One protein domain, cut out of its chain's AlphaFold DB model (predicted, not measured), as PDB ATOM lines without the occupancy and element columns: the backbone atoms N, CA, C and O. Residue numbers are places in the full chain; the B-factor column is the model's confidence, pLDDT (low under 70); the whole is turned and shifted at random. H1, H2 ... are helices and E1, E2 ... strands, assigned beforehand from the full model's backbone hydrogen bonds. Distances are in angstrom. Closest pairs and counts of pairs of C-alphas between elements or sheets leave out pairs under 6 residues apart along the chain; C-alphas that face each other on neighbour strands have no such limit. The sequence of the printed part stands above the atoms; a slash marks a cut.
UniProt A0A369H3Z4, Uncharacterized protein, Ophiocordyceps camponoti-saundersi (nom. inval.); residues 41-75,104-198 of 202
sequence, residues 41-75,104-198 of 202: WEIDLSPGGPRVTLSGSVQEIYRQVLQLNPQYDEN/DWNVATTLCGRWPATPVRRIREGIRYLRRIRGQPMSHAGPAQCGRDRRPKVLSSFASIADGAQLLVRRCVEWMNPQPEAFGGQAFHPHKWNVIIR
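This is residues 41 to 75 and 104 to 198 of the 202 residues of an uncharacterized protein of Ophiocordyceps camponoti-saundersi (nom. inval.) (UniProt A0A369H3Z4). Two lobes of unequal size make the model: a small one, the hairpin of E1 and E2 with H1 over one face of it, and a larger one, a wall of three strands E3, E4 and E5 with H3 across one face and H2 side by side with H3. No named helix covers the wall's other face, and a long stretch without named elements, residues 133 to 157, joins H2 to H3. The printed part has 130 residues, with three named helices and five named strands in the order E1 E2 H1 E3 H2 H3 E4 E5; the larger sheet has the order E3, E4, E5 and is antiparallel, as is the pair E1 and E2. The class is mixed, helices and strands, though under half of the residues, 64, are in named elements. The whole is compact, with a radius of gyration of the C-alphas of 16.2 A and spans of 48 by 36 by 25 A.

E1, residues 41 to 44, begins at C-alpha 41 (58.344, 44.585, 24.204) and is 9.8 A long. E2, residues 51 to 55, measures 13.3 A, and H1, residues 58 to 68, 15.1 A. After the cut come E3, residues 109 to 112, 10.2 A, and H2, residues 120 to 132, 18.9 A. H3, residues 158 to 174, is the longest helix at 22.5 A and begins at C-alpha 158 (64.123, 44.828, 33.732). E4, residues 185 to 189, measures 13.3 A, and E5, residues 193 to 197, 13.7 A, ending at C-alpha 197 (74.132, 34.149, 35.989).

In the hairpin E1 and E2, N 43 and O 52 are within hydrogen-bond range at 2.9 A. The closest C-alphas of E2 and H1, those of Leu 54 and Ile 61, are 6.5 A apart. H1 is apart from H2, H3, E4 and E5. E3 and E4 are antiparallel, with N 111 and O 186 at 2.8 A; the hairpin E4 and E5 has N 189 and O 193 at 2.8 A. H3 is on this sheet at a height of 8.4 A, over E3, E4 and E5, and only just slantwise to the strands, at 57 degrees to E3 on the local plane. H2 and H3, a helical hairpin, touch at Ile 127 and Ala 162, their closest C-alphas at 4.9 A, with a shallow tilt of 24 degrees, opposite ways. Every O i to N i+4 pair is within hydrogen-bond range in H1 and H3, and 8 of 9 are in H2.

The C-alphas farthest apart, of Pro 50 and Pro 178, are 49.6 A apart. Residues 76 to 103 are not printed, and C-alphas 75 and 104 are 29.4 A apart across the cut. The link H2 to H3 is long, 25 residues. The mean pLDDT of the printed part is 79.6; 28 residues are under 70, among them 138 to 153.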
ATOM      1  N   TRP A  41      58.059  43.506  23.267       70.62
ATOM      2  CA  TRP A  41      58.344  44.585  24.204       70.62
ATOM      3  C   TRP A  41      57.393  45.745  23.982       70.62
ATOM      4  O   TRP A  41      57.398  46.335  22.906       70.62
ATOM      5  N   GLU A  42      56.647  46.123  25.014       76.25
ATOM      6  CA  GLU A  42      55.910  47.384  25.034       76.25
ATOM      7  C   GLU A  42      56.836  48.480  25.586       76.25
ATOM      8  O   GLU A  42      57.286  48.408  26.737       76.25
ATOM      9  N   ILE A  43      57.176  49.459  24.743       76.06
ATOM     10  CA  ILE A  43      58.096  50.550  25.079       76.06
ATOM     11  C   ILE A  43      57.423  51.897  24.847       76.06
ATOM     12  O   ILE A  43      56.906  52.180  23.767       76.06
ATOM     13  N   ASP A  44      57.482  52.755  25.861       77.56
ATOM     14  CA  ASP A  44      57.182  54.173  25.715       77.56
ATOM     15  C   ASP A  44      58.367  54.855  25.002       77.56
ATOM     16  O   ASP A  44      59.504  54.733  25.467       77.56
ATOM     17  N   LEU A  45      58.130  55.587  23.903       80.31
ATOM     18  CA  LEU A  45      59.187  56.296  23.153       80.31
ATOM     19  C   LEU A  45      59.433  57.733  23.631       80.31
ATOM     20  O   LEU A  45      60.550  58.232  23.505       80.31
ATOM     21  N   SER A  46      58.426  58.399  24.193       75.38
ATOM     22  CA  SER A  46      58.502  59.747  24.774       75.38
ATOM     23  C   SER A  46      57.546  59.869  25.974       75.38
ATOM     24  O   SER A  46      56.589  59.094  26.057       75.38
ATOM     25  N   PRO A  47      57.770  60.811  26.915       71.62
ATOM     26  CA  PRO A  47      56.843  61.040  28.024       71.62
ATOM     27  C   PRO A  47      55.440  61.370  27.499       71.62
ATOM     28  O   PRO A  47      55.294  62.268  26.673       71.62
ATOM     29  N   GLY A  48      54.421  60.628  27.944       65.94
ATOM     30  CA  GLY A  48      53.032  60.793  27.483       65.94
ATOM     31  C   GLY A  48      52.786  60.431  26.008       65.94
ATOM     32  O   GLY A  48      51.702  60.689  25.490       65.94
ATOM     33  N   GLY A  49      53.781  59.866  25.321       68.38
ATOM     34  CA  GLY A  49      53.692  59.473  23.918       68.38
ATOM     35  C   GLY A  49      53.016  58.116  23.697       68.38
ATOM     36  O   GLY A  49      52.705  57.397  24.649       68.38
ATOM     37  N   PRO A  50      52.801  57.730  22.427       69.31
ATOM     38  CA  PRO A  50      52.276  56.414  22.098       69.31
ATOM     39  C   PRO A  50      53.282  55.316  22.464       69.31
ATOM     40  O   PRO A  50      54.495  55.460  22.274       69.31
ATOM     41  N   ARG A  51      52.758  54.190  22.949       76.69
ATOM     42  CA  ARG A  51      53.537  52.969  23.154       76.69
ATOM     43  C   ARG A  51      53.724  52.225  21.851       76.69
ATOM     44  O   ARG A  51      52.802  52.132  21.042       76.69
ATOM     45  N   VAL A  52      54.908  51.656  21.678       80.56
ATOM     46  CA  VAL A  52      55.223  50.788  20.545       80.56
ATOM     47  C   VAL A  52      55.486  49.374  21.026       80.56
ATOM     48  O   VAL A  52      56.089  49.167  22.077       80.56
ATOM     49  N   THR A  53      55.028  48.401  20.241       82.88
ATOM     50  CA  THR A  53      55.381  46.995  20.439       82.88
ATOM     51  C   THR A  53      56.515  46.646  19.489       82.88
ATOM     52  O   THR A  53      56.357  46.741  18.273       82.88
ATOM     53  N   LEU A  54      57.665  46.270  20.039       78.62
ATOM     54  CA  LEU A  54      58.855  45.898  19.278       78.62
ATOM     55  C   LEU A  54      59.225  44.446  19.586       78.62
ATOM     56  O   LEU A  54      59.067  43.985  20.712       78.62
ATOM     57  N   SER A  55      59.733  43.720  18.592       75.19
ATOM     58  CA  SER A  55      60.206  42.339  18.749       75.19
ATOM     59  C   SER A  55      61.710  42.269  18.516       75.19
ATOM     60  O   SER A  55      62.223  42.856  17.560       75.19
ATOM     61  N   GLY A  56      62.432  41.575  19.390       68.12
ATOM     62  CA  GLY A  56      63.886  41.468  19.277       68.12
ATOM     63  C   GLY A  56      64.578  41.124  20.586       68.12
ATOM     64  O   GLY A  56      63.985  41.142  21.667       68.12
ATOM     65  N   SER A  57      65.876  40.848  20.496       74.19
ATOM     66  CA  SER A  57      66.765  40.894  21.655       74.19
ATOM     67  C   SER A  57      66.780  42.293  22.267       74.19
ATOM     68  O   SER A  57      66.546  43.292  21.593       74.19
ATOM     69  N   VAL A  58      67.135  42.391  23.543       67.12
ATOM     70  CA  VAL A  58      67.209  43.672  24.256       67.12
ATOM     71  C   VAL A  58      68.111  44.683  23.527       67.12
ATOM     72  O   VAL A  58      67.786  45.866  23.441       67.12
ATOM     73  N   GLN A  59      69.212  44.218  22.932       65.50
ATOM     74  CA  GLN A  59      70.123  45.041  22.139       65.50
ATOM     75  C   GLN A  59      69.499  45.511  20.820       65.50
ATOM     76  O   GLN A  59      69.737  46.643  20.402       65.50
ATOM     77  N   GLU A  60      68.732  44.656  20.141       71.62
ATOM     78  CA  GLU A  60      68.006  45.035  18.924       71.62
ATOM     79  C   GLU A  60      66.901  46.029  19.227       71.62
ATOM     80  O   GLU A  60      66.766  47.010  18.507       71.62
ATOM     81  N   ILE A  61      66.164  45.807  20.309       79.38
ATOM     82  CA  ILE A  61      65.107  46.697  20.771       79.38
ATOM     83  C   ILE A  61      65.685  48.055  21.129       79.38
ATOM     84  O   ILE A  61      65.200  49.062  20.639       79.38
ATOM     85  N   TYR A  62      66.771  48.100  21.900       73.88
ATOM     86  CA  TYR A  62      67.429  49.361  22.231       73.88
ATOM     87  C   TYR A  62      67.921  50.101  20.977       73.88
ATOM     88  O   TYR A  62      67.731  51.308  20.861       73.88
ATOM     89  N   ARG A  63      68.468  49.384  19.981       78.19
ATOM     90  CA  ARG A  63      68.816  49.978  18.678       78.19
ATOM     91  C   ARG A  63      67.593  50.527  17.939       78.19
ATOM     92  O   ARG A  63      67.665  51.638  17.426       78.19
ATOM     93  N   GLN A  64      66.494  49.776  17.897       82.06
ATOM     94  CA  GLN A  64      65.238  50.218  17.284       82.06
ATOM     95  C   GLN A  64      64.677  51.451  18.006       82.06
ATOM     96  O   GLN A  64      64.270  52.411  17.363       82.06
ATOM     97  N   VAL A  65      64.730  51.477  19.338       82.12
ATOM     98  CA  VAL A  65      64.301  52.618  20.154       82.12
ATOM     99  C   VAL A  65      65.133  53.860  19.850       82.12
ATOM    100  O   VAL A  65      64.552  54.914  19.629       82.12
ATOM    101  N   LEU A  66      66.461  53.746  19.763       80.69
ATOM    102  CA  LEU A  66      67.321  54.878  19.397       80.69
ATOM    103  C   LEU A  66      67.112  55.349  17.949       80.69
ATOM    104  O   LEU A  66      67.278  56.530  17.664       80.69
ATOM    105  N   GLN A  67      66.731  54.456  17.029       84.56
ATOM    106  CA  GLN A  67      66.342  54.847  15.668       84.56
ATOM    107  C   GLN A  67      65.022  55.627  15.653       84.56
ATOM    108  O   GLN A  67      64.889  56.588  14.899       84.56
ATOM    109  N   LEU A  68      64.055  55.212  16.475       83.62
ATOM    110  CA  LEU A  68      62.739  55.847  16.573       83.62
ATOM    111  C   LEU A  68      62.770  57.142  17.396       83.62
ATOM    112  O   LEU A  68      62.009  58.065  17.118       83.62
ATOM    113  N   ASN A  69      63.650  57.224  18.393       81.81
ATOM    114  CA  ASN A  69      63.899  58.412  19.194       81.81
ATOM    115  C   ASN A  69      65.403  58.531  19.522       81.81
ATOM    116  O   ASN A  69      65.858  57.993  20.533       81.81
ATOM    117  N   PRO A  70      66.184  59.283  18.728       85.88
ATOM    118  CA  PRO A  70      67.605  59.507  19.007       85.88
ATOM    119  C   PRO A  70      67.885  60.180  20.361       85.88
ATOM    120  O   PRO A  70      68.962  60.002  20.917       85.88
ATOM    121  N   GLN A  71      66.913  60.910  20.918       77.38
ATOM    122  CA  GLN A  71      67.011  61.592  22.216       77.38
ATOM    123  C   GLN A  71      66.452  60.752  23.374       77.38
ATOM    124  O   GLN A  71      66.186  61.267  24.462       77.38
ATOM    125  N   TYR A  72      66.245  59.450  23.166       76.31
ATOM    126  CA  TYR A  72      65.635  58.560  24.154       76.31
ATOM    127  C   TYR A  72      66.336  58.586  25.519       76.31
ATOM    128  O   TYR A  72      65.671  58.590  26.565       76.31
ATOM    129  N   ASP A  73      67.669  58.644  25.486       70.50
ATOM    130  CA  ASP A  73      68.534  58.687  26.668       70.50
ATOM    131  C   ASP A  73      68.686  60.106  27.243       70.50
ATOM    132  O   ASP A  73      68.983  60.261  28.427       70.50
ATOM    133  N   GLU A  74      68.461  61.136  26.425       66.50
ATOM    134  CA  GLU A  74      68.611  62.554  26.786       66.50
ATOM    135  C   GLU A  74      67.339  63.148  27.393       66.50
ATOM    136  O   GLU A  74      67.392  64.142  28.116       66.50
ATOM    137  N   ASN A  75      66.182  62.534  27.143       56.78
ATOM    138  CA  ASN A  75      64.936  62.946  27.764       56.78
ATOM    139  C   ASN A  75      64.980  62.590  29.263       56.78
ATOM    140  O   ASN A  75      64.713  61.457  29.668       56.78
ATOM    141  N   ASP A 104      60.067  41.648  45.769       66.06
ATOM    142  CA  ASP A 104      60.622  41.239  47.054       66.06
ATOM    143  C   ASP A 104      61.545  40.011  46.921       66.06
ATOM    144  O   ASP A 104      61.109  38.859  46.830       66.06
ATOM    145  N   TRP A 105      62.851  40.278  46.933       76.56
ATOM    146  CA  TRP A 105      63.917  39.273  46.953       76.56
ATOM    147  C   TRP A 105      64.339  38.850  48.373       76.56
ATOM    148  O   TRP A 105      65.243  38.020  48.509       76.56
ATOM    149  N   ASN A 106      63.718  39.374  49.437       67.56
ATOM    150  CA  ASN A 106      64.178  39.170  50.819       67.56
ATOM    151  C   ASN A 106      64.177  37.693  51.239       67.56
ATOM    152  O   ASN A 106      65.083  37.252  51.945       67.56
ATOM    153  N   VAL A 107      63.213  36.909  50.750       68.88
ATOM    154  CA  VAL A 107      63.096  35.465  51.037       68.88
ATOM    155  C   VAL A 107      63.595  34.577  49.894       68.88
ATOM    156  O   VAL A 107      63.407  33.362  49.912       68.88
ATOM    157  N   ALA A 108      64.235  35.161  48.880       79.12
ATOM    158  CA  ALA A 108      64.729  34.400  47.744       79.12
ATOM    159  C   ALA A 108      65.857  33.447  48.152       79.12
ATOM    160  O   ALA A 108      66.782  33.818  48.882       79.12
ATOM    161  N   THR A 109      65.816  32.223  47.632       85.12
ATOM    162  CA  THR A 109      66.896  31.241  47.790       85.12
ATOM    163  C   THR A 109      67.944  31.444  46.701       85.12
ATOM    164  O   THR A 109      67.601  31.670  45.540       85.12
ATOM    165  N   THR A 110      69.227  31.346  47.050       89.31
ATOM    166  CA  THR A 110      70.347  31.513  46.109       89.31
ATOM    167  C   THR A 110      71.229  30.274  46.067       89.31
ATOM    168  O   THR A 110      71.545  29.710  47.111       89.31
ATOM    169  N   LEU A 111      71.673  29.895  44.871       92.06
ATOM    170  CA  LEU A 111      72.686  28.867  44.639       92.06
ATOM    171  C   LEU A 111      73.922  29.515  44.011       92.06
ATOM    172  O   LEU A 111      73.836  30.064  42.911       92.06
ATOM    173  N   CYS A 112      75.063  29.426  44.690       92.69
ATOM    174  CA  CYS A 112      76.357  29.884  44.187       92.69
ATOM    175  C   CYS A 112      77.125  28.700  43.569       92.69
ATOM    176  O   CYS A 112      77.060  27.589  44.087       92.69
ATOM    177  N   GLY A 113      77.821  28.906  42.450       87.69
ATOM    178  CA  GLY A 113      78.680  27.894  41.810       87.69
ATOM    179  C   GLY A 113      77.962  26.836  40.960       87.69
ATOM    180  O   GLY A 113      78.609  25.949  40.419       87.69
ATOM    181  N   ARG A 114      76.632  26.917  40.801       86.12
ATOM    182  CA  ARG A 114      75.830  25.954  40.011       86.12
ATOM    183  C   ARG A 114      76.133  25.999  38.506       86.12
ATOM    184  O   ARG A 114      75.896  25.019  37.808       86.12
ATOM    185  N   TRP A 115      76.586  27.146  38.007       90.38
ATOM    186  CA  TRP A 115      76.704  27.444  36.580       90.38
ATOM    187  C   TRP A 115      78.141  27.816  36.207       90.38
ATOM    188  O   TRP A 115      78.864  28.300  37.083       90.38
ATOM    189  N   PRO A 116      78.548  27.651  34.929       91.38
ATOM    190  CA  PRO A 116      79.840  28.139  34.451       91.38
ATOM    191  C   PRO A 116      80.061  29.590  34.873       91.38
ATOM    192  O   PRO A 116      79.145  30.409  34.768       91.38
ATOM    193  N   ALA A 117      81.244  29.904  35.389       92.62
ATOM    194  CA  ALA A 117      81.520  31.226  35.926       92.62
ATOM    195  C   ALA A 117      81.680  32.270  34.810       92.62
ATOM    196  O   ALA A 117      82.188  31.973  33.732       92.62
ATOM    197  N   THR A 118      81.264  33.505  35.088       93.06
ATOM    198  CA  THR A 118      81.528  34.674  34.238       93.06
ATOM    199  C   THR A 118      82.133  35.799  35.085       93.06
ATOM    200  O   THR A 118      81.837  35.864  36.286       93.06
ATOM    201  N   PRO A 119      83.000  36.669  34.530       95.81
ATOM    202  CA  PRO A 119      83.667  37.701  35.317       95.81
ATOM    203  C   PRO A 119      82.680  38.637  36.025       95.81
ATOM    204  O   PRO A 119      81.768  39.187  35.398       95.81
ATOM    205  N   VAL A 120      82.913  38.909  37.313       95.62
ATOM    206  CA  VAL A 120      82.072  39.792  38.148       95.62
ATOM    207  C   VAL A 120      81.907  41.174  37.522       95.62
ATOM    208  O   VAL A 120      80.825  41.765  37.582       95.62
ATOM    209  N   ARG A 121      82.946  41.680  36.849       95.56
ATOM    210  CA  ARG A 121      82.879  42.949  36.113       95.56
ATOM    211  C   ARG A 121      81.774  42.946  35.050       95.56
ATOM    212  O   ARG A 121      81.006  43.904  34.982       95.56
ATOM    213  N   ARG A 122      81.654  41.869  34.265       92.12
ATOM    214  CA  ARG A 122      80.628  41.731  33.216       92.12
ATOM    215  C   ARG A 122      79.227  41.634  33.805       92.12
ATOM    216  O   ARG A 122      78.295  42.226  33.274       92.12
ATOM    217  N   ILE A 123      79.096  40.974  34.952       94.25
ATOM    218  CA  ILE A 123      77.831  40.891  35.689       94.25
ATOM    219  C   ILE A 123      77.386  42.287  36.140       94.25
ATOM    220  O   ILE A 123      76.253  42.686  35.883       94.25
ATOM    221  N   ARG A 124      78.284  43.068  36.757       95.25
ATOM    222  CA  ARG A 124      77.992  44.448  37.190       95.25
ATOM    223  C   ARG A 124      77.670  45.378  36.013       95.25
ATOM    224  O   ARG A 124      76.857  46.291  36.157       95.25
ATOM    225  N   GLU A 125      78.288  45.173  34.852       91.19
ATOM    226  CA  GLU A 125      77.922  45.858  33.602       91.19
ATOM    227  C   GLU A 125      76.503  45.499  33.153       91.19
ATOM    228  O   GLU A 125      75.701  46.404  32.931       91.19
ATOM    229  N   GLY A 126      76.165  44.207  33.117       86.50
ATOM    230  CA  GLY A 126      74.821  43.732  32.787       86.50
ATOM    231  C   GLY A 126      73.749  44.264  33.741       86.50
ATOM    232  O   GLY A 126      72.724  44.759  33.287       86.50
ATOM    233  N   ILE A 127      74.006  44.264  35.053       90.38
ATOM    234  CA  ILE A 127      73.094  44.843  36.058       90.38
ATOM    235  C   ILE A 127      72.835  46.326  35.767       90.38
ATOM    236  O   ILE A 127      71.682  46.757  35.757       90.38
ATOM    237  N   ARG A 128      73.887  47.118  35.510       87.25
ATOM    238  CA  ARG A 128      73.744  48.548  35.181       87.25
ATOM    239  C   ARG A 128      72.983  48.761  33.876       87.25
ATOM    240  O   ARG A 128      72.163  49.670  33.815       87.25
ATOM    241  N   TYR A 129      73.244  47.935  32.867       82.75
ATOM    242  CA  TYR A 129      72.538  47.974  31.589       82.75
ATOM    243  C   TYR A 129      71.040  47.702  31.774       82.75
ATOM    244  O   TYR A 129      70.223  48.543  31.416       82.75
ATOM    245  N   LEU A 130      70.679  46.599  32.439       82.12
ATOM    246  CA  LEU A 130      69.288  46.216  32.701       82.12
ATOM    247  C   LEU A 130      68.502  47.283  33.470       82.12
ATOM    248  O   LEU A 130      67.327  47.492  33.193       82.12
ATOM    249  N   ARG A 131      69.140  48.003  34.400       84.31
ATOM    250  CA  ARG A 131      68.489  49.099  35.137       84.31
ATOM    251  C   ARG A 131      68.130  50.310  34.271       84.31
ATOM    252  O   ARG A 131      67.290  51.097  34.689       84.31
ATOM    253  N   ARG A 132      68.774  50.492  33.114       80.56
ATOM    254  CA  ARG A 132      68.527  51.628  32.206       80.56
ATOM    255  C   ARG A 132      67.444  51.342  31.177       80.56
ATOM    256  O   ARG A 132      66.918  52.273  30.578       80.56
ATOM    257  N   ILE A 133      67.127  50.073  30.957       75.38
ATOM    258  CA  ILE A 133      66.167  49.687  29.934       75.38
ATOM    259  C   ILE A 133      64.762  49.886  30.492       75.38
ATOM    260  O   ILE A 133      64.383  49.274  31.494       75.38
ATOM    261  N   ARG A 134      63.999  50.762  29.837       70.12
ATOM    262  CA  ARG A 134      62.582  50.981  30.132       70.12
ATOM    263  C   ARG A 134      61.743  49.893  29.443       70.12
ATOM    264  O   ARG A 134      62.173  49.307  28.453       70.12
ATOM    265  N   GLY A 135      60.555  49.628  29.978       69.38
ATOM    266  CA  GLY A 135      59.639  48.602  29.467       69.38
ATOM    267  C   GLY A 135      59.581  47.335  30.323       69.38
ATOM    268  O   GLY A 135      60.321  47.164  31.300       69.38
ATOM    269  N   GLN A 136      58.653  46.453  29.957       74.38
ATOM    270  CA  GLN A 136      58.316  45.244  30.707       74.38
ATOM    271  C   GLN A 136      58.752  43.998  29.930       74.38
ATOM    272  O   GLN A 136      58.216  43.748  28.851       74.38
ATOM    273  N   PRO A 137      59.707  43.194  30.441       71.38
ATOM    274  CA  PRO A 137      60.045  41.936  29.794       71.38
ATOM    275  C   PRO A 137      58.896  40.941  29.949       71.38
ATOM    276  O   PRO A 137      58.454  40.658  31.070       71.38
ATOM    277  N   MET A 138      58.464  40.374  28.824       66.44
ATOM    278  CA  MET A 138      57.519  39.266  28.766       66.44
ATOM    279  C   MET A 138      58.226  37.996  28.287       66.44
ATOM    280  O   MET A 138      58.958  38.007  27.297       66.44
ATOM    281  N   SER A 139      57.988  36.879  28.973       66.69
ATOM    282  CA  SER A 139      58.249  35.555  28.414       66.69
ATOM    283  C   SER A 139      56.951  34.880  27.994       66.69
ATOM    284  O   SER A 139      55.956  34.905  28.723       66.69
ATOM    285  N   HIS A 140      56.971  34.264  26.813       52.09
ATOM    286  CA  HIS A 140      55.895  33.392  26.355       52.09
ATOM    287  C   HIS A 140      55.848  32.111  27.199       52.09
ATOM    288  O   HIS A 140      56.866  31.661  27.731       52.09
ATOM    289  N   ALA A 141      54.657  31.520  27.319       49.91
ATOM    290  CA  ALA A 141      54.474  30.240  27.993       49.91
ATOM    291  C   ALA A 141      55.116  29.095  27.188       49.91
ATOM    292  O   ALA A 141      55.021  29.076  25.962       49.91
ATOM    293  N   GLY A 142      55.704  28.103  27.863       39.00
ATOM    294  CA  GLY A 142      56.115  26.852  27.215       39.00
ATOM    295  C   GLY A 142      57.350  26.176  27.827       39.00
ATOM    296  O   GLY A 142      58.259  26.846  28.309       39.00
ATOM    297  N   PRO A 143      57.435  24.832  27.791       40.72
ATOM    298  CA  PRO A 143      58.531  24.072  28.407       40.72
ATOM    299  C   PRO A 143      59.902  24.316  27.756       40.72
ATOM    300  O   PRO A 143      60.926  24.096  28.405       40.72
ATOM    301  N   ALA A 144      59.908  24.775  26.503       42.75
ATOM    302  CA  ALA A 144      61.105  25.083  25.738       42.75
ATOM    303  C   ALA A 144      61.496  26.571  25.797       42.75
ATOM    304  O   ALA A 144      62.587  26.912  25.379       42.75
ATOM    305  N   GLN A 145      60.679  27.461  26.367       53.81
ATOM    306  CA  GLN A 145      61.023  28.881  26.481       53.81
ATOM    307  C   GLN A 145      61.742  29.174  27.806       53.81
ATOM    308  O   GLN A 145      61.542  28.471  28.799       53.81
ATOM    309  N   CYS A 146      62.556  30.242  27.877       53.41
ATOM    310  CA  CYS A 146      63.143  30.684  29.159       53.41
ATOM    311  C   CYS A 146      62.066  30.906  30.247       53.41
ATOM    312  O   CYS A 146      62.364  30.794  31.436       53.41
ATOM    313  N   GLY A 147      60.806  31.147  29.856       49.78
ATOM    314  CA  GLY A 147      59.630  31.040  30.717       49.78
ATOM    315  C   GLY A 147      59.082  29.612  30.784       49.78
ATOM    316  O   GLY A 147      58.138  29.283  30.077       49.78
ATOM    317  N   ARG A 148      59.612  28.773  31.685       47.47
ATOM    318  CA  ARG A 148      59.037  27.450  32.019       47.47
ATOM    319  C   ARG A 148      57.739  27.564  32.837       47.47
ATOM    320  O   ARG A 148      57.595  26.929  33.881       47.47
ATOM    321  N   ASP A 149      56.807  28.393  32.390       48.66
ATOM    322  CA  ASP A 149      55.491  28.556  32.997       48.66
ATOM    323  C   ASP A 149      54.404  28.236  31.958       48.66
ATOM    324  O   ASP A 149      54.592  28.384  30.749       48.66
ATOM    325  N   ARG A 150      53.257  27.753  32.440       50.28
ATOM    326  CA  ARG A 150      52.048  27.513  31.637       50.28
ATOM    327  C   ARG A 150      51.358  28.816  31.237       50.28
ATOM    328  O   ARG A 150      50.409  28.780  30.461       50.28
ATOM    329  N   ARG A 151      51.789  29.947  31.803       54.56
ATOM    330  CA  ARG A 151      51.254  31.282  31.538       54.56
ATOM    331  C   ARG A 151      52.390  32.236  31.174       54.56
ATOM    332  O   ARG A 151      53.472  32.099  31.743       54.56
ATOM    333  N   PRO A 152      52.154  33.204  30.272       62.84
ATOM    334  CA  PRO A 152      53.115  34.264  30.027       62.84
ATOM    335  C   PRO A 152      53.481  34.976  31.330       62.84
ATOM    336  O   PRO A 152      52.608  35.260  32.159       62.84
ATOM    337  N   LYS A 153      54.770  35.255  31.524       69.88
ATOM    338  CA  LYS A 153      55.260  35.985  32.693       69.88
ATOM    339  C   LYS A 153      55.713  37.362  32.247       69.88
ATOM    340  O   LYS A 153      56.693  37.486  31.523       69.88
ATOM    341  N   VAL A 154      55.018  38.382  32.735       74.56
ATOM    342  CA  VAL A 154      55.425  39.781  32.596       74.56
ATOM    343  C   VAL A 154      56.075  40.216  33.903       74.56
ATOM    344  O   VAL A 154      55.531  39.966  34.986       74.56
ATOM    345  N   LEU A 155      57.258  40.819  33.820       77.12
ATOM    346  CA  LEU A 155      57.867  41.503  34.961       77.12
ATOM    347  C   LEU A 155      57.567  42.996  34.868       77.12
ATOM    348  O   LEU A 155      57.491  43.551  33.778       77.12
ATOM    349  N   SER A 156      57.464  43.659  36.018       75.38
ATOM    350  CA  SER A 156      57.195  45.099  36.074       75.38
ATOM    351  C   SER A 156      58.280  45.944  35.405       75.38
ATOM    352  O   SER A 156      57.995  47.052  34.966       75.38
ATOM    353  N   SER A 157      59.523  45.453  35.365       80.25
ATOM    354  CA  SER A 157      60.621  46.052  34.607       80.25
ATOM    355  C   SER A 157      61.823  45.110  34.531       80.25
ATOM    356  O   SER A 157      61.924  44.119  35.263       80.25
ATOM    357  N   PHE A 158      62.802  45.461  33.702       80.69
ATOM    358  CA  PHE A 158      64.123  44.828  33.732       80.69
ATOM    359  C   PHE A 158      64.868  45.007  35.055       80.69
ATOM    360  O   PHE A 158      65.729  44.185  35.384       80.69
ATOM    361  N   ALA A 159      64.527  46.030  35.845       84.12
ATOM    362  CA  ALA A 159      65.113  46.213  37.167       84.12
ATOM    363  C   ALA A 159      64.822  45.010  38.079       84.12
ATOM    364  O   ALA A 159      65.698  44.624  38.844       84.12
ATOM    365  N   SER A 160      63.683  44.325  37.912       84.31
ATOM    366  CA  SER A 160      63.383  43.090  38.647       84.31
ATOM    367  C   SER A 160      64.433  41.994  38.402       84.31
ATOM    368  O   SER A 160      64.828  41.296  39.337       84.31
ATOM    369  N   ILE A 161      64.925  41.859  37.163       87.62
ATOM    370  CA  ILE A 161      66.009  40.923  36.809       87.62
ATOM    371  C   ILE A 161      67.334  41.412  37.408       87.62
ATOM    372  O   ILE A 161      68.082  40.628  37.997       87.62
ATOM    373  N   ALA A 162      67.608  42.715  37.290       88.50
ATOM    374  CA  ALA A 162      68.812  43.337  37.832       88.50
ATOM    375  C   ALA A 162      68.915  43.186  39.361       88.50
ATOM    376  O   ALA A 162      70.009  42.968  39.876       88.50
ATOM    377  N   ASP A 163      67.796  43.252  40.081       90.69
ATOM    378  CA  ASP A 163      67.733  43.063  41.531       90.69
ATOM    379  C   ASP A 163      68.050  41.612  41.926       90.69
ATOM    380  O   ASP A 163      68.837  41.383  42.847       90.69
ATOM    381  N   GLY A 164      67.546  40.625  41.176       91.19
ATOM    382  CA  GLY A 164      67.904  39.218  41.383       91.19
ATOM    383  C   GLY A 164      69.381  38.931  41.106       91.19
ATOM    384  O   GLY A 164      70.037  38.204  41.856       91.19
ATOM    385  N   ALA A 165      69.946  39.551  40.068       94.31
ATOM    386  CA  ALA A 165      71.378  39.469  39.783       94.31
ATOM    387  C   ALA A 165      72.223  40.175  40.863       94.31
ATOM    388  O   ALA A 165      73.264  39.659  41.268       94.31
ATOM    389  N   GLN A 166      71.765  41.318  41.382       94.94
ATOM    390  CA  GLN A 166      72.431  42.032  42.473       94.94
ATOM    391  C   GLN A 166      72.414  41.227  43.779       94.94
ATOM    392  O   GLN A 166      73.412  41.228  44.504       94.94
ATOM    393  N   LEU A 167      71.324  40.505  44.067       93.56
ATOM    394  CA  LEU A 167      71.262  39.573  45.195       93.56
ATOM    395  C   LEU A 167      72.357  38.506  45.084       93.56
ATOM    396  O   LEU A 167      73.040  38.219  46.067       93.56
ATOM    397  N   LEU A 168      72.554  37.945  43.888       94.75
ATOM    398  CA  LEU A 168      73.609  36.966  43.641       94.75
ATOM    399  C   LEU A 168      75.007  37.551  43.833       94.75
ATOM    400  O   LEU A 168      75.831  36.907  44.471       94.75
ATOM    401  N   VAL A 169      75.272  38.770  43.351       95.38
ATOM    402  CA  VAL A 169      76.557  39.449  43.602       95.38
ATOM    403  C   VAL A 169      76.793  39.613  45.105       95.38
ATOM    404  O   VAL A 169      77.862  39.263  45.600       95.38
ATOM    405  N   ARG A 170      75.783  40.061  45.855       93.75
ATOM    406  CA  ARG A 170      75.912  40.245  47.304       93.75
ATOM    407  C   ARG A 170      76.247  38.934  48.018       93.75
ATOM    408  O   ARG A 170      77.204  38.870  48.783       93.75
ATOM    409  N   ARG A 171      75.474  37.879  47.747       92.44
ATOM    410  CA  ARG A 171      75.585  36.608  48.477       92.44
ATOM    411  C   ARG A 171      76.739  35.722  48.018       92.44
ATOM    412  O   ARG A 171      77.325  35.036  48.845       92.44
ATOM    413  N   CYS A 172      77.039  35.710  46.723       93.62
ATOM    414  CA  CYS A 172      78.031  34.810  46.134       93.62
ATOM    415  C   CYS A 172      79.397  35.472  45.902       93.62
ATOM    416  O   CYS A 172      80.338  34.767  45.543       93.62
ATOM    417  N   VAL A 173      79.512  36.796  46.072       95.25
ATOM    418  CA  VAL A 173      80.773  37.532  45.892       95.25
ATOM    419  C   VAL A 173      81.098  38.374  47.116       95.25
ATOM    420  O   VAL A 173      82.113  38.135  47.753       95.25
ATOM    421  N   GLU A 174      80.247  39.341  47.467       93.88
ATOM    422  CA  GLU A 174      80.582  40.359  48.482       93.88
ATOM    423  C   GLU A 174      80.688  39.783  49.902       93.88
ATOM    424  O   GLU A 174      81.469  40.285  50.705       93.88
ATOM    425  N   TRP A 175      79.937  38.721  50.208       92.00
ATOM    426  CA  TRP A 175      80.024  37.998  51.484       92.00
ATOM    427  C   TRP A 175      81.143  36.947  51.539       92.00
ATOM    428  O   TRP A 175      81.391  36.387  52.606       92.00
ATOM    429  N   MET A 176      81.815  36.666  50.421       88.12
ATOM    430  CA  MET A 176      82.922  35.710  50.367       88.12
ATOM    431  C   MET A 176      84.249  36.404  50.685       88.12
ATOM    432  O   MET A 176      84.483  37.542  50.278       88.12
ATOM    433  N   ASN A 177      85.145  35.695  51.374       89.19
ATOM    434  CA  ASN A 177      86.517  36.137  51.606       89.19
ATOM    435  C   ASN A 177      87.500  34.980  51.321       89.19
ATOM    436  O   ASN A 177      87.461  33.989  52.052       89.19
ATOM    437  N   PRO A 178      88.363  35.071  50.289       91.25
ATOM    438  CA  PRO A 178      88.487  36.184  49.344       91.25
ATOM    439  C   PRO A 178      87.273  36.305  48.410       91.25
ATOM    440  O   PRO A 178      86.563  35.330  48.156       91.25
ATOM    441  N   GLN A 179      87.041  37.511  47.883       95.31
ATOM    442  CA  GLN A 179      85.989  37.728  46.889       95.31
ATOM    443  C   GLN A 179      86.391  37.074  45.557       95.31
ATOM    444  O   GLN A 179      87.476  37.364  45.048       95.31
ATOM    445  N   PRO A 180      85.546  36.218  44.958       94.69
ATOM    446  CA  PRO A 180      85.849  35.605  43.671       94.69
ATOM    447  C   PRO A 180      85.784  36.633  42.533       94.69
ATOM    448  O   PRO A 180      84.873  37.460  42.472       94.69
ATOM    449  N   GLU A 181      86.706  36.542  41.573       95.19
ATOM    450  CA  GLU A 181      86.718  37.416  40.387       95.19
ATOM    451  C   GLU A 181      85.668  37.028  39.332       95.19
ATOM    452  O   GLU A 181      85.280  37.841  38.486       95.19
ATOM    453  N   ALA A 182      85.172  35.791  39.388       95.62
ATOM    454  CA  ALA A 182      84.142  35.255  38.510       95.62
ATOM    455  C   ALA A 182      83.217  34.315  39.287       95.62
ATOM    456  O   ALA A 182      83.663  33.578  40.164       95.62
ATOM    457  N   PHE A 183      81.928  34.303  38.943       95.50
ATOM    458  CA  PHE A 183      80.995  33.319  39.493       95.50
ATOM    459  C   PHE A 183      79.853  33.016  38.523       95.50
ATOM    460  O   PHE A 183      79.571  33.774  37.596       95.50
ATOM    461  N   GLY A 184      79.207  31.877  38.743       94.25
ATOM    462  CA  GLY A 184      77.918  31.526  38.158       94.25
ATOM    463  C   GLY A 184      76.952  31.172  39.282       94.25
ATOM    464  O   GLY A 184      77.360  30.632  40.312       94.25
ATOM    465  N   GLY A 185      75.673  31.501  39.137       93.62
ATOM    466  CA  GLY A 185      74.715  31.353  40.228       93.62
ATOM    467  C   GLY A 185      73.267  31.504  39.798       93.62
ATOM    468  O   GLY A 185      72.971  31.821  38.648       93.62
ATOM    469  N   GLN A 186      72.357  31.233  40.725       94.00
ATOM    470  CA  GLN A 186      70.924  31.240  40.460       94.00
ATOM    471  C   GLN A 186      70.134  31.713  41.674       94.00
ATOM    472  O   GLN A 186      70.340  31.207  42.775       94.00
ATOM    473  N   ALA A 187      69.230  32.668  41.474       90.81
ATOM    474  CA  ALA A 187      68.335  33.183  42.504       90.81
ATOM    475  C   ALA A 187      66.891  32.810  42.176       90.81
ATOM    476  O   ALA A 187      66.404  33.123  41.091       90.81
ATOM    477  N   PHE A 188      66.206  32.162  43.114       88.94
ATOM    478  CA  PHE A 188      64.808  31.759  42.986       88.94
ATOM    479  C   PHE A 188      63.901  32.818  43.601       88.94
ATOM    480  O   PHE A 188      63.937  33.051  44.808       88.94
ATOM    481  N   HIS A 189      63.082  33.447  42.764       85.06
ATOM    482  CA  HIS A 189      62.098  34.425  43.195       85.06
ATOM    483  C   HIS A 189      60.869  33.722  43.803       85.06
ATOM    484  O   HIS A 189      60.417  32.711  43.250       85.06
ATOM    485  N   PRO A 190      60.242  34.276  44.860       76.06
ATOM    486  CA  PRO A 190      59.065  33.672  45.506       76.06
ATOM    487  C   PRO A 190      57.884  33.448  44.550       76.06
ATOM    488  O   PRO A 190      57.125  32.492  44.666       76.06
ATOM    489  N   HIS A 191      57.776  34.297  43.528       73.50
ATOM    490  CA  HIS A 191      56.744  34.215  42.489       73.50
ATOM    491  C   HIS A 191      57.097  33.264  41.327       73.50
ATOM    492  O   HIS A 191      56.712  33.536  40.186       73.50
ATOM    493  N   LYS A 192      57.818  32.170  41.618       75.75
ATOM    494  CA  LYS A 192      58.071  31.021  40.723       75.75
ATOM    495  C   LYS A 192      58.809  31.345  39.417       75.75
ATOM    496  O   LYS A 192      58.565  30.730  38.387       75.75
ATOM    497  N   TRP A 193      59.746  32.281  39.471       80.62
ATOM    498  CA  TRP A 193      60.700  32.538  38.390       80.62
ATOM    499  C   TRP A 193      62.102  32.683  38.982       80.62
ATOM    500  O   TRP A 193      62.255  32.709  40.203       80.62
ATOM    501  N   ASN A 194      63.144  32.717  38.160       85.19
ATOM    502  CA  ASN A 194      64.510  32.826  38.659       85.19
ATOM    503  C   ASN A 194      65.411  33.653  37.744       85.19
ATOM    504  O   ASN A 194      65.126  33.854  36.567       85.19
ATOM    505  N   VAL A 195      66.508  34.127  38.327       89.88
ATOM    506  CA  VAL A 195      67.615  34.763  37.610       89.88
ATOM    507  C   VAL A 195      68.789  33.799  37.620       89.88
ATOM    508  O   VAL A 195      69.138  33.272  38.675       89.88
ATOM    509  N   ILE A 196      69.392  33.569  36.455       90.06
ATOM    510  CA  ILE A 196      70.590  32.744  36.289       90.06
ATOM    511  C   ILE A 196      71.717  33.635  35.771       90.06
ATOM    512  O   ILE A 196      71.558  34.329  34.770       90.06
ATOM    513  N   ILE A 197      72.862  33.583  36.443       92.69
ATOM    514  CA  ILE A 197      74.132  34.149  35.989       92.69
ATOM    515  C   ILE A 197      75.010  32.983  35.555       92.69
ATOM    516  O   ILE A 197      75.288  32.087  36.354       92.69
ATOM    517  N   ARG A 198      75.467  33.005  34.305       90.00
ATOM    518  CA  ARG A 198      76.382  31.999  33.770       90.00
ATOM    519  C   ARG A 198      77.318  32.586  32.722       90.00
ATOM    520  O   ARG A 198      76.971  33.555  32.053       90.00
TER     521      ARG A 198